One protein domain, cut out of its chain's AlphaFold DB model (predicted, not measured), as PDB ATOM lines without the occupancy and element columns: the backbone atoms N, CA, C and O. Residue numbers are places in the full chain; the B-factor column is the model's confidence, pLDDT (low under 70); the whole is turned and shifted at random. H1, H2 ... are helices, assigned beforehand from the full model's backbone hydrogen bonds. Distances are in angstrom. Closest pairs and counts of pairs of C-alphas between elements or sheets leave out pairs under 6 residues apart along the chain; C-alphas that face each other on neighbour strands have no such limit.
ATOM      1  N   ASP A  16      87.281  43.794   2.319       73.62
ATOM      2  CA  ASP A  16      86.835  43.034   1.152       73.62
ATOM      3  C   ASP A  16      86.287  41.650   1.534       73.62
ATOM      4  O   ASP A  16      85.303  41.205   0.957       73.62
ATOM      5  N   GLN A  17      86.836  41.011   2.573       79.19
ATOM      6  CA  GLN A  17      86.338  39.721   3.066       79.19
ATOM      7  C   GLN A  17      84.952  39.850   3.703       79.19
ATOM      8  O   GLN A  17      84.118  38.969   3.533       79.19
ATOM      9  N   VAL A  18      84.692  40.961   4.400       81.69
ATOM     10  CA  VAL A  18      83.375  41.249   4.989       81.69
ATOM     11  C   VAL A  18      82.321  41.443   3.897       81.69
ATOM     12  O   VAL A  18      81.204  40.944   4.017       81.69
ATOM     13  N   VAL A  19      82.679  42.139   2.815       81.75
ATOM     14  CA  VAL A  19      81.784  42.361   1.669       81.75
ATOM     15  C   VAL A  19      81.523  41.056   0.908       81.75
ATOM     16  O   VAL A  19      80.373  40.767   0.583       81.75
ATOM     17  N   GLU A  20      82.554  40.244   0.664       83.00
ATOM     18  CA  GLU A  20      82.409  38.922   0.034       83.00
ATOM     19  C   GLU A  20      81.537  37.980   0.877       83.00
ATOM     20  O   GLU A  20      80.664  37.294   0.341       83.00
ATOM     21  N   GLU A  21      81.732  37.962   2.198       84.00
ATOM     22  CA  GLU A  21      80.929  37.130   3.095       84.00
ATOM     23  C   GLU A  21      79.466  37.587   3.118       84.00
ATOM     24  O   GLU A  21      78.566  36.754   3.010       84.00
ATOM     25  N   TYR A  22      79.213  38.896   3.158       85.88
ATOM     26  CA  TYR A  22      77.862  39.443   3.052       85.88
ATOM     27  C   TYR A  22      77.175  39.038   1.740       85.88
ATOM     28  O   TYR A  22      76.033  38.574   1.759       85.88
ATOM     29  N   GLN A  23      77.874  39.144   0.605       83.31
ATOM     30  CA  GLN A  23      77.351  38.722  -0.698       83.31
ATOM     31  C   GLN A  23      76.997  37.232  -0.708       83.31
ATOM     32  O   GLN A  23      75.943  36.832  -1.201       83.31
ATOM     33  N   HIS A  24      77.875  36.395  -0.156       85.69
ATOM     34  CA  HIS A  24      77.640  34.960  -0.103       85.69
ATOM     35  C   HIS A  24      76.438  34.621   0.785       85.69
ATOM     36  O   HIS A  24      75.619  33.791   0.405       85.69
ATOM     37  N   LEU A  25      76.315  35.249   1.958       85.31
ATOM     38  CA  LEU A  25      75.224  34.991   2.901       85.31
ATOM     39  C   LEU A  25      73.864  35.434   2.349       85.31
ATOM     40  O   LEU A  25      72.895  34.689   2.457       85.31
ATOM     41  N   THR A  26      73.794  36.597   1.704       81.62
ATOM     42  CA  THR A  26      72.555  37.128   1.103       81.62
ATOM     43  C   THR A  26      72.091  36.346  -0.128       81.62
ATOM     44  O   THR A  26      70.902  36.335  -0.439       81.62
ATOM     45  N   ALA A  27      72.998  35.635  -0.803       80.38
ATOM     46  CA  ALA A  27      72.667  34.755  -1.921       80.38
ATOM     47  C   ALA A  27      72.123  33.376  -1.492       80.38
ATOM     48  O   ALA A  27      71.652  32.611  -2.339       80.38
ATOM     49  N   LEU A  28      72.199  33.013  -0.204       79.69
ATOM     50  CA  LEU A  28      71.705  31.719   0.265       79.69
ATOM     51  C   LEU A  28      70.167  31.713   0.354       79.69
ATOM     52  O   LEU A  28      69.577  32.631   0.917       79.69
ATOM     53  N   PRO A  29      69.491  30.639  -0.101       75.69
ATOM     54  CA  PRO A  29      68.029  30.522  -0.031       75.69
ATOM     55  C   PRO A  29      67.497  30.354   1.403       75.69
ATOM     56  O   PRO A  29      66.290  30.400   1.637       75.69
ATOM     57  N   GLY A  30      68.390  30.111   2.360       77.69
ATOM     58  CA  GLY A  30      68.102  30.010   3.779       77.69
ATOM     59  C   GLY A  30      69.404  30.042   4.567       77.69
ATOM     60  O   GLY A  30      70.422  29.518   4.113       77.69
ATOM     61  N   LEU A  31      69.357  30.669   5.737       81.88
ATOM     62  CA  LEU A  31      70.499  30.817   6.631       81.88
ATOM     63  C   LEU A  31      70.377  29.818   7.780       81.88
ATOM     64  O   LEU A  31      69.293  29.621   8.330       81.88
ATOM     65  N   THR A  32      71.490  29.191   8.152       87.12
ATOM     66  CA  THR A  32      71.605  28.527   9.454       87.12
ATOM     67  C   THR A  32      71.728  29.568  10.565       87.12
ATOM     68  O   THR A  32      72.128  30.700  10.301       87.12
ATOM     69  N   ASP A  33      71.453  29.185  11.815       82.06
ATOM     70  CA  ASP A  33      71.576  30.094  12.968       82.06
ATOM     71  C   ASP A  33      72.970  30.750  13.028       82.06
ATOM     72  O   ASP A  33      73.091  31.963  13.130       82.06
ATOM     73  N   GLU A  34      74.036  29.972  12.811       80.81
ATOM     74  CA  GLU A  34      75.406  30.503  12.782       80.81
ATOM     75  C   GLU A  34      75.682  31.450  11.601       80.81
ATOM     76  O   GLU A  34      76.554  32.311  11.685       80.81
ATOM     77  N   GLN A  35      75.007  31.259  10.464       81.88
ATOM     78  CA  GLN A  35      75.121  32.143   9.302       81.88
ATOM     79  C   GLN A  35      74.337  33.441   9.515       81.88
ATOM     80  O   GLN A  35      74.805  34.499   9.103       81.88
ATOM     81  N   ALA A  36      73.184  33.361  10.180       78.38
ATOM     82  CA  ALA A  36      72.393  34.517  10.577       78.38
ATOM     83  C   ALA A  36      73.149  35.377  11.600       78.38
ATOM     84  O   ALA A  36      73.261  36.582  11.392       78.38
ATOM     85  N   ASP A  37      73.768  34.760  12.613       80.38
ATOM     86  CA  ASP A  37      74.603  35.457  13.603       80.38
ATOM     87  C   ASP A  37      75.783  36.193  12.941       80.38
ATOM     88  O   ASP A  37      76.132  37.314  13.313       80.38
ATOM     89  N   ARG A  38      76.410  35.581  11.924       80.25
ATOM     90  CA  ARG A  38      77.493  36.225  11.162       80.25
ATOM     91  C   ARG A  38      76.987  37.380  10.306       80.25
ATOM     92  O   ARG A  38      77.632  38.425  10.276       80.25
ATOM     93  N   LEU A  39      75.841  37.220   9.646       83.75
ATOM     94  CA  LEU A  39      75.218  38.295   8.876       83.75
ATOM     95  C   LEU A  39      74.857  39.485   9.774       83.75
ATOM     96  O   LEU A  39      75.131  40.630   9.415       83.75
ATOM     97  N   GLU A  40      74.294  39.217  10.952       82.06
ATOM     98  CA  GLU A  40      73.979  40.237  11.953       82.06
ATOM     99  C   GLU A  40      75.242  40.988  12.387       82.06
ATOM    100  O   GLU A  40      75.271  42.215  12.331       82.06
ATOM    101  N   ALA A  41      76.329  40.274  12.689       81.06
ATOM    102  CA  ALA A  41      77.597  40.899  13.059       81.06
ATOM    103  C   ALA A  41      78.192  41.784  11.941       81.06
ATOM    104  O   ALA A  41      78.791  42.825  12.225       81.06
ATOM    105  N   ILE A  42      78.018  41.406  10.669       83.06
ATOM    106  CA  ILE A  42      78.440  42.225   9.521       83.06
ATOM    107  C   ILE A  42      77.616  43.517   9.439       83.06
ATOM    108  O   ILE A  42      78.176  44.596   9.231       83.06
ATOM    109  N   LEU A  43      76.299  43.429   9.637       82.62
ATOM    110  CA  LEU A  43      75.409  44.592   9.635       82.62
ATOM    111  C   LEU A  43      75.686  45.526  10.820       82.62
ATOM    112  O   LEU A  43      75.720  46.745  10.648       82.62
ATOM    113  N   GLU A  44      75.955  44.984  12.007       81.75
ATOM    114  CA  GLU A  44      76.374  45.777  13.167       81.75
ATOM    115  C   GLU A  44      77.691  46.519  12.905       81.75
ATOM    116  O   GLU A  44      77.826  47.698  13.249       81.75
ATOM    117  N   LEU A  45      78.651  45.865  12.242       80.31
ATOM    118  CA  LEU A  45      79.907  46.496  11.843       80.31
ATOM    119  C   LEU A  45      79.677  47.627  10.831       80.31
ATOM    120  O   LEU A  45      80.329  48.669  10.921       80.31
ATOM    121  N   ALA A  46      78.745  47.445   9.896       79.81
ATOM    122  CA  ALA A  46      78.379  48.458   8.915       79.81
ATOM    123  C   ALA A  46      77.751  49.694   9.573       79.81
ATOM    124  O   ALA A  46      78.132  50.812   9.247       79.81
ATOM    125  N   ILE A  47      76.893  49.527  10.584       77.69
ATOM    126  CA  ILE A  47      76.336  50.658  11.349       77.69
ATOM    127  C   ILE A  47      77.446  51.495  12.007       77.69
ATOM    128  O   ILE A  47      77.338  52.718  12.104       77.69
ATOM    129  N   ALA A  48      78.521  50.849  12.462       77.50
ATOM    130  CA  ALA A  48      79.661  51.522  13.075       77.50
ATOM    131  C   ALA A  48      80.661  52.112  12.058       77.50
ATOM    132  O   ALA A  48      81.533  52.891  12.457       77.50
ATOM    133  N   ASN A  49      80.567  51.759  10.771       77.44
ATOM    134  CA  ASN A  49      81.509  52.161   9.729       77.44
ATOM    135  C   ASN A  49      80.788  52.630   8.455       77.44
ATOM    136  O   ASN A  49      80.379  51.826   7.622       77.44
ATOM    137  N   GLU A  50      80.716  53.950   8.280       79.25
ATOM    138  CA  GLU A  50      80.033  54.607   7.158       79.25
ATOM    139  C   GLU A  50      80.523  54.129   5.775       79.25
ATOM    140  O   GLU A  50      79.709  53.894   4.883       79.25
ATOM    141  N   ASP A  51      81.831  53.908   5.596       78.81
ATOM    142  CA  ASP A  51      82.389  53.440   4.320       78.81
ATOM    143  C   ASP A  51      81.968  51.993   4.009       78.81
ATOM    144  O   ASP A  51      81.765  51.629   2.846       78.81
ATOM    145  N   LEU A  52      81.835  51.150   5.040       77.38
ATOM    146  CA  LEU A  52      81.308  49.790   4.897       77.38
ATOM    147  C   LEU A  52      79.815  49.828   4.603       77.38
ATOM    148  O   LEU A  52      79.365  49.139   3.692       77.38
ATOM    149  N   ASN A  53      79.074  50.666   5.325       82.38
ATOM    150  CA  ASN A  53      77.641  50.840   5.145       82.38
ATOM    151  C   ASN A  53      77.296  51.214   3.702       82.38
ATOM    152  O   ASN A  53      76.506  50.531   3.061       82.38
ATOM    153  N   GLN A  54      77.970  52.222   3.145       81.56
ATOM    154  CA  GLN A  54      77.740  52.653   1.764       81.56
ATOM    155  C   GLN A  54      78.096  51.574   0.734       81.56
ATOM    156  O   GLN A  54      77.467  51.486  -0.322       81.56
ATOM    157  N   LYS A  55      79.116  50.750   1.007       82.69
ATOM    158  CA  LYS A  55      79.467  49.618   0.137       82.69
ATOM    159  C   LYS A  55      78.413  48.518   0.191       82.69
ATOM    160  O   LYS A  55      78.039  48.016  -0.865       82.69
ATOM    161  N   LEU A  56      77.945  48.156   1.385       84.12
ATOM    162  CA  LEU A  56      76.910  47.139   1.546       84.12
ATOM    163  C   LEU A  56      75.575  47.606   0.972       84.12
ATOM    164  O   LEU A  56      74.940  46.831   0.280       84.12
ATOM    165  N   GLU A  57      75.196  48.871   1.150       83.50
ATOM    166  CA  GLU A  57      73.983  49.446   0.554       83.50
ATOM    167  C   GLU A  57      74.015  49.390  -0.981       83.50
ATOM    168  O   GLU A  57      73.033  49.023  -1.623       83.50
ATOM    169  N   LYS A  58      75.168  49.701  -1.588       83.19
ATOM    170  CA  LYS A  58      75.371  49.515  -3.032       83.19
ATOM    171  C   LYS A  58      75.240  48.056  -3.433       83.19
ATOM    172  O   LYS A  58      74.573  47.758  -4.415       83.19
ATOM    173  N   LEU A  59      75.874  47.155  -2.695       82.81
ATOM    174  CA  LEU A  59      75.823  45.733  -3.001       82.81
ATOM    175  C   LEU A  59      74.396  45.174  -2.871       82.81
ATOM    176  O   LEU A  59      73.954  44.451  -3.756       82.81
ATOM    177  N   ASP A  60      73.671  45.550  -1.821       82.31
ATOM    178  CA  ASP A  60      72.288  45.143  -1.565       82.31
ATOM    179  C   ASP A  60      71.358  45.623  -2.684       82.31
ATOM    180  O   ASP A  60      70.573  44.843  -3.219       82.31
ATOM    181  N   HIS A  61      71.535  46.866  -3.148       79.75
ATOM    182  CA  HIS A  61      70.812  47.375  -4.311       79.75
ATOM    183  C   HIS A  61      71.074  46.541  -5.576       79.75
ATOM    184  O   HIS A  61      70.132  46.166  -6.269       79.75
ATOM    185  N   TRP A  62      72.338  46.209  -5.864       82.19
ATOM    186  CA  TRP A  62      72.697  45.371  -7.014       82.19
ATOM    187  C   TRP A  62      72.112  43.959  -6.912       82.19
ATOM    188  O   TRP A  62      71.618  43.427  -7.904       82.19
ATOM    189  N   ILE A  63      72.141  43.354  -5.724       79.19
ATOM    190  CA  ILE A  63      71.564  42.027  -5.479       79.19
ATOM    191  C   ILE A  63      70.045  42.070  -5.672       79.19
ATOM    192  O   ILE A  63      69.484  41.208  -6.347       79.19
ATOM    193  N   ALA A  64      69.375  43.084  -5.127       77.06
ATOM    194  CA  ALA A  64      67.939  43.260  -5.282       77.06
ATOM    195  C   ALA A  64      67.546  43.543  -6.744       77.06
ATOM    196  O   ALA A  64      66.494  43.085  -7.199       77.06
ATOM    197  N   GLU A  65      68.386  44.253  -7.502       78.19
ATOM    198  CA  GLU A  65      68.194  44.463  -8.936       78.19
ATOM    199  C   GLU A  65      68.314  43.153  -9.727       78.19
ATOM    200  O   GLU A  65      67.419  42.846 -10.520       78.19
ATOM    201  N   ASP A  66      69.374  42.375  -9.486       78.38
ATOM    202  CA  ASP A  66      69.648  41.093 -10.153       78.38
ATOM    203  C   ASP A  66      68.557  40.052  -9.862       78.38
ATOM    204  O   ASP A  66      68.083  39.357 -10.761       78.38
ATOM    205  N   GLN A  67      68.068  40.015  -8.622       75.00
ATOM    206  CA  GLN A  67      66.960  39.148  -8.217       75.00
ATOM    207  C   GLN A  67      65.586  39.650  -8.693       75.00
ATOM    208  O   GLN A  67      64.574  38.983  -8.467       75.00
ATOM    209  N   GLY A  68      65.522  40.813  -9.353       74.56
ATOM    210  CA  GLY A  68      64.275  41.408  -9.834       74.56
ATOM    211  C   GLY A  68      63.322  41.824  -8.712       74.56
ATOM    212  O   GLY A  68      62.116  41.901  -8.932       74.56
ATOM    213  N   LEU A  69      63.850  42.067  -7.508       73.06
ATOM    214  CA  LEU A  69      63.087  42.503  -6.338       73.06
ATOM    215  C   LEU A  69      62.771  44.002  -6.376       73.06
ATOM    216  O   LEU A  69      61.830  44.445  -5.720       73.06
ATOM    217  N   LEU A  70      63.545  44.776  -7.143       71.62
ATOM    218  CA  LEU A  70      63.340  46.211  -7.323       71.62
ATOM    219  C   LEU A  70      62.420  46.496  -8.508       71.62
ATOM    220  O   LEU A  70      62.705  46.086  -9.639       71.62
ATOM    221  N   ASN A  71      61.367  47.276  -8.267       70.25
ATOM    222  CA  ASN A  71      60.547  47.830  -9.338       70.25
ATOM    223  C   ASN A  71      61.235  49.053  -9.961       70.25
ATOM    224  O   ASN A  71      62.169  49.622  -9.399       70.25
ATOM    225  N   GLU A  72      60.748  49.495 -11.120       67.00
ATOM    226  CA  GLU A  72      61.300  50.649 -11.850       67.00
ATOM    227  C   GLU A  72      61.364  51.921 -10.979       67.00
ATOM    228  O   GLU A  72      62.350  52.649 -11.005       67.00
ATOM    229  N   THR A  73      60.369  52.114 -10.109       68.88
ATOM    230  CA  THR A  73      60.309  53.216  -9.135       68.88
ATOM    231  C   THR A  73      61.379  53.124  -8.042       68.88
ATOM    232  O   THR A  73      61.925  54.145  -7.628       68.88
ATOM    233  N   ASP A  74      61.715  51.914  -7.589       65.44
ATOM    234  CA  ASP A  74      62.740  51.704  -6.558       65.44
ATOM    235  C   ASP A  74      64.147  51.964  -7.127       65.44
ATOM    236  O   ASP A  74      65.026  52.481  -6.436       65.44
ATOM    237  N   ARG A  75      64.346  51.671  -8.421       62.81
ATOM    238  CA  ARG A  75      65.581  51.978  -9.161       62.81
ATOM    239  C   ARG A  75      65.772  53.481  -9.354       62.81
ATOM    240  O   ARG A  75      66.858  53.991  -9.087       62.81
ATOM    241  N   GLU A  76      64.726  54.189  -9.777       70.38
ATOM    242  CA  GLU A  76      64.754  55.646  -9.969       70.38
ATOM    243  C   GLU A  76      65.021  56.374  -8.642       70.38
ATOM    244  O   GLU A  76      65.930  57.197  -8.554       70.38
ATOM    245  N   SER A  77      64.339  55.972  -7.561       72.69
ATOM    246  CA  SER A  77      64.560  56.543  -6.228       72.69
ATOM    247  C   SER A  77      65.989  56.337  -5.718       72.69
ATOM    248  O   SER A  77      66.525  57.214  -5.038       72.69
ATOM    249  N   TYR A  78      66.610  55.192  -6.005       69.75
ATOM    250  CA  TYR A  78      67.995  54.939  -5.610       69.75
ATOM    251  C   TYR A  78      68.983  55.808  -6.398       69.75
ATOM    252  O   TYR A  78      69.912  56.380  -5.824       69.75
ATOM    253  N   GLN A  79      68.769  55.957  -7.707       70.25
ATOM    254  CA  GLN A  79      69.591  56.821  -8.557       70.25
ATOM    255  C   GLN A  79      69.500  58.291  -8.128       70.25
ATOM    256  O   GLN A  79      70.532  58.955  -8.017       70.25
ATOM    257  N   ASP A  80      68.301  58.769  -7.795       72.38
ATOM    258  CA  ASP A  80      68.083  60.120  -7.272       72.38
ATOM    259  C   ASP A  80      68.790  60.337  -5.928       72.38
ATOM    260  O   ASP A  80      69.432  61.369  -5.713       72.38
ATOM    261  N   GLN A  81      68.746  59.352  -5.026       69.38
ATOM    262  CA  GLN A  81      69.471  59.405  -3.753       69.38
ATOM    263  C   GLN A  81      70.991  59.441  -3.954       69.38
ATOM    264  O   GLN A  81      71.676  60.228  -3.296       69.38
ATOM    265  N   GLN A  82      71.530  58.651  -4.887       69.81
ATOM    266  CA  GLN A  82      72.951  58.710  -5.240       69.81
ATOM    267  C   GLN A  82      73.327  60.073  -5.841       69.81
ATOM    268  O   GLN A  82      74.378  60.620  -5.497       69.81
ATOM    269  N   ALA A  83      72.468  60.657  -6.682       66.88
ATOM    270  CA  ALA A  83      72.677  61.985  -7.253       66.88
ATOM    271  C   ALA A  83      72.724  63.070  -6.161       66.88
ATOM    272  O   ALA A  83      73.676  63.850  -6.115       66.88
ATOM    273  N   LEU A  84      71.780  63.053  -5.214       65.44
ATOM    274  CA  LEU A  84      71.745  63.947  -4.049       65.44
ATOM    275  C   LEU A  84      72.994  63.823  -3.167       65.44
ATOM    276  O   LEU A  84      73.580  64.825  -2.758       65.44
ATOM    277  N   LEU A  85      73.433  62.596  -2.882       63.94
ATOM    278  CA  LEU A  85      74.645  62.359  -2.095       63.94
ATOM    279  C   LEU A  85      75.898  62.843  -2.831       63.94
ATOM    280  O   LEU A  85      76.790  63.412  -2.204       63.94
ATOM    281  N   SER A  86      75.957  62.677  -4.155       60.03
ATOM    282  CA  SER A  86      77.064  63.176  -4.978       60.03
ATOM    283  C   SER A  86      77.113  64.707  -5.049       60.03
ATOM    284  O   SER A  86      78.202  65.279  -5.036       60.03
ATOM    285  N   GLU A  87      75.954  65.373  -5.042       58.81
ATOM    286  CA  GLU A  87      75.846  66.837  -5.020       58.81
ATOM    287  C   GLU A  87      76.306  67.412  -3.669       58.81
ATOM    288  O   GLU A  87      76.994  68.433  -3.620       58.81
TER     289      GLU A  87
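AT A GLANCE: This is residues 16 to 87 of the 130 residues of an uncharacterized protein of Leptolyngbya sp (UniProt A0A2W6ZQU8). H2 and H3 meet at a corner and make a V, and H1 packs on both arms of it; H4 runs beside H3 on the side away from H2, with few contacts. H2, H3 and H4 thus follow one another as a zigzag, and H4 forms a loosely attached end of the structure. The printed part has 72 residues with four named helices, in the order H1, H2, H3, H4, and no named strand; the class is all helix. The whole is only just compact, close to loose, with a radius of gyration of the C-alphas of 13.4 A, and the C-alphas span 38 by 27 by 16 A.

IN THESE COORDINATES: The longest helix, H3, holds residues 50 to 66 and measures 24.3 A from first to last C-alpha; C-alpha 50 is at (80.033, 54.607, 7.158). Before it comes H2, residues 33 to 48, 22.9 A long. H1, residues 16 to 26, is 15.5 A long and begins with C-alpha 16 at (86.835, 43.034, 1.152). H4, residues 72 to 87, is 22.8 A long and ends with C-alpha 87 at (75.846, 66.837, -5.020).

HOW THE PARTS SIT: H3 and H2 touch only at the corner by their link, residues 52 to 56 of H3 meeting residues 45 to 47 of H2; the closest C-alphas are those of Ala 46 and Asn 53, 4.5 A apart. Their lines stand at a steep tilt of 53 degrees, opposite ways. H3 touches H1 with residues 55 to 59 alone, and the closest C-alphas are those of Val 19 and Leu 56, 6.8 A apart. H1 and H3 run the same way at a steep tilt of 38 degrees. H2 touches H1 with residues 35 to 42 alone, and the closest C-alphas are those of Tyr 22 and Leu 39, 6.5 A apart. H1 and H2 run opposite ways at a steep tilt of 50 degrees. H3 and H4 are close but not clearly touching, with the closest C-alphas, those of Glu 65 and Arg 75, 8.0 A apart. They run opposite ways at a shallow tilt of 25 degrees. H4 is apart from H1 and from H2. In H1, H2, H3 and H4 every O i to N i+4 pair is within hydrogen-bond range.

THE WHOLE: The two C-alphas farthest apart are those of Thr 32 and Glu 87, at 41.2 A. The printed part has no cut. The links H2 to H3 and H3 to H4 are tight, the link H1 to H2 is short, and no link is long. The mean pLDDT of the printed part is 77.4; residues 72 to 75, residue 78 and residues 81 to 87 are under 70, and the mean of H4 is 67.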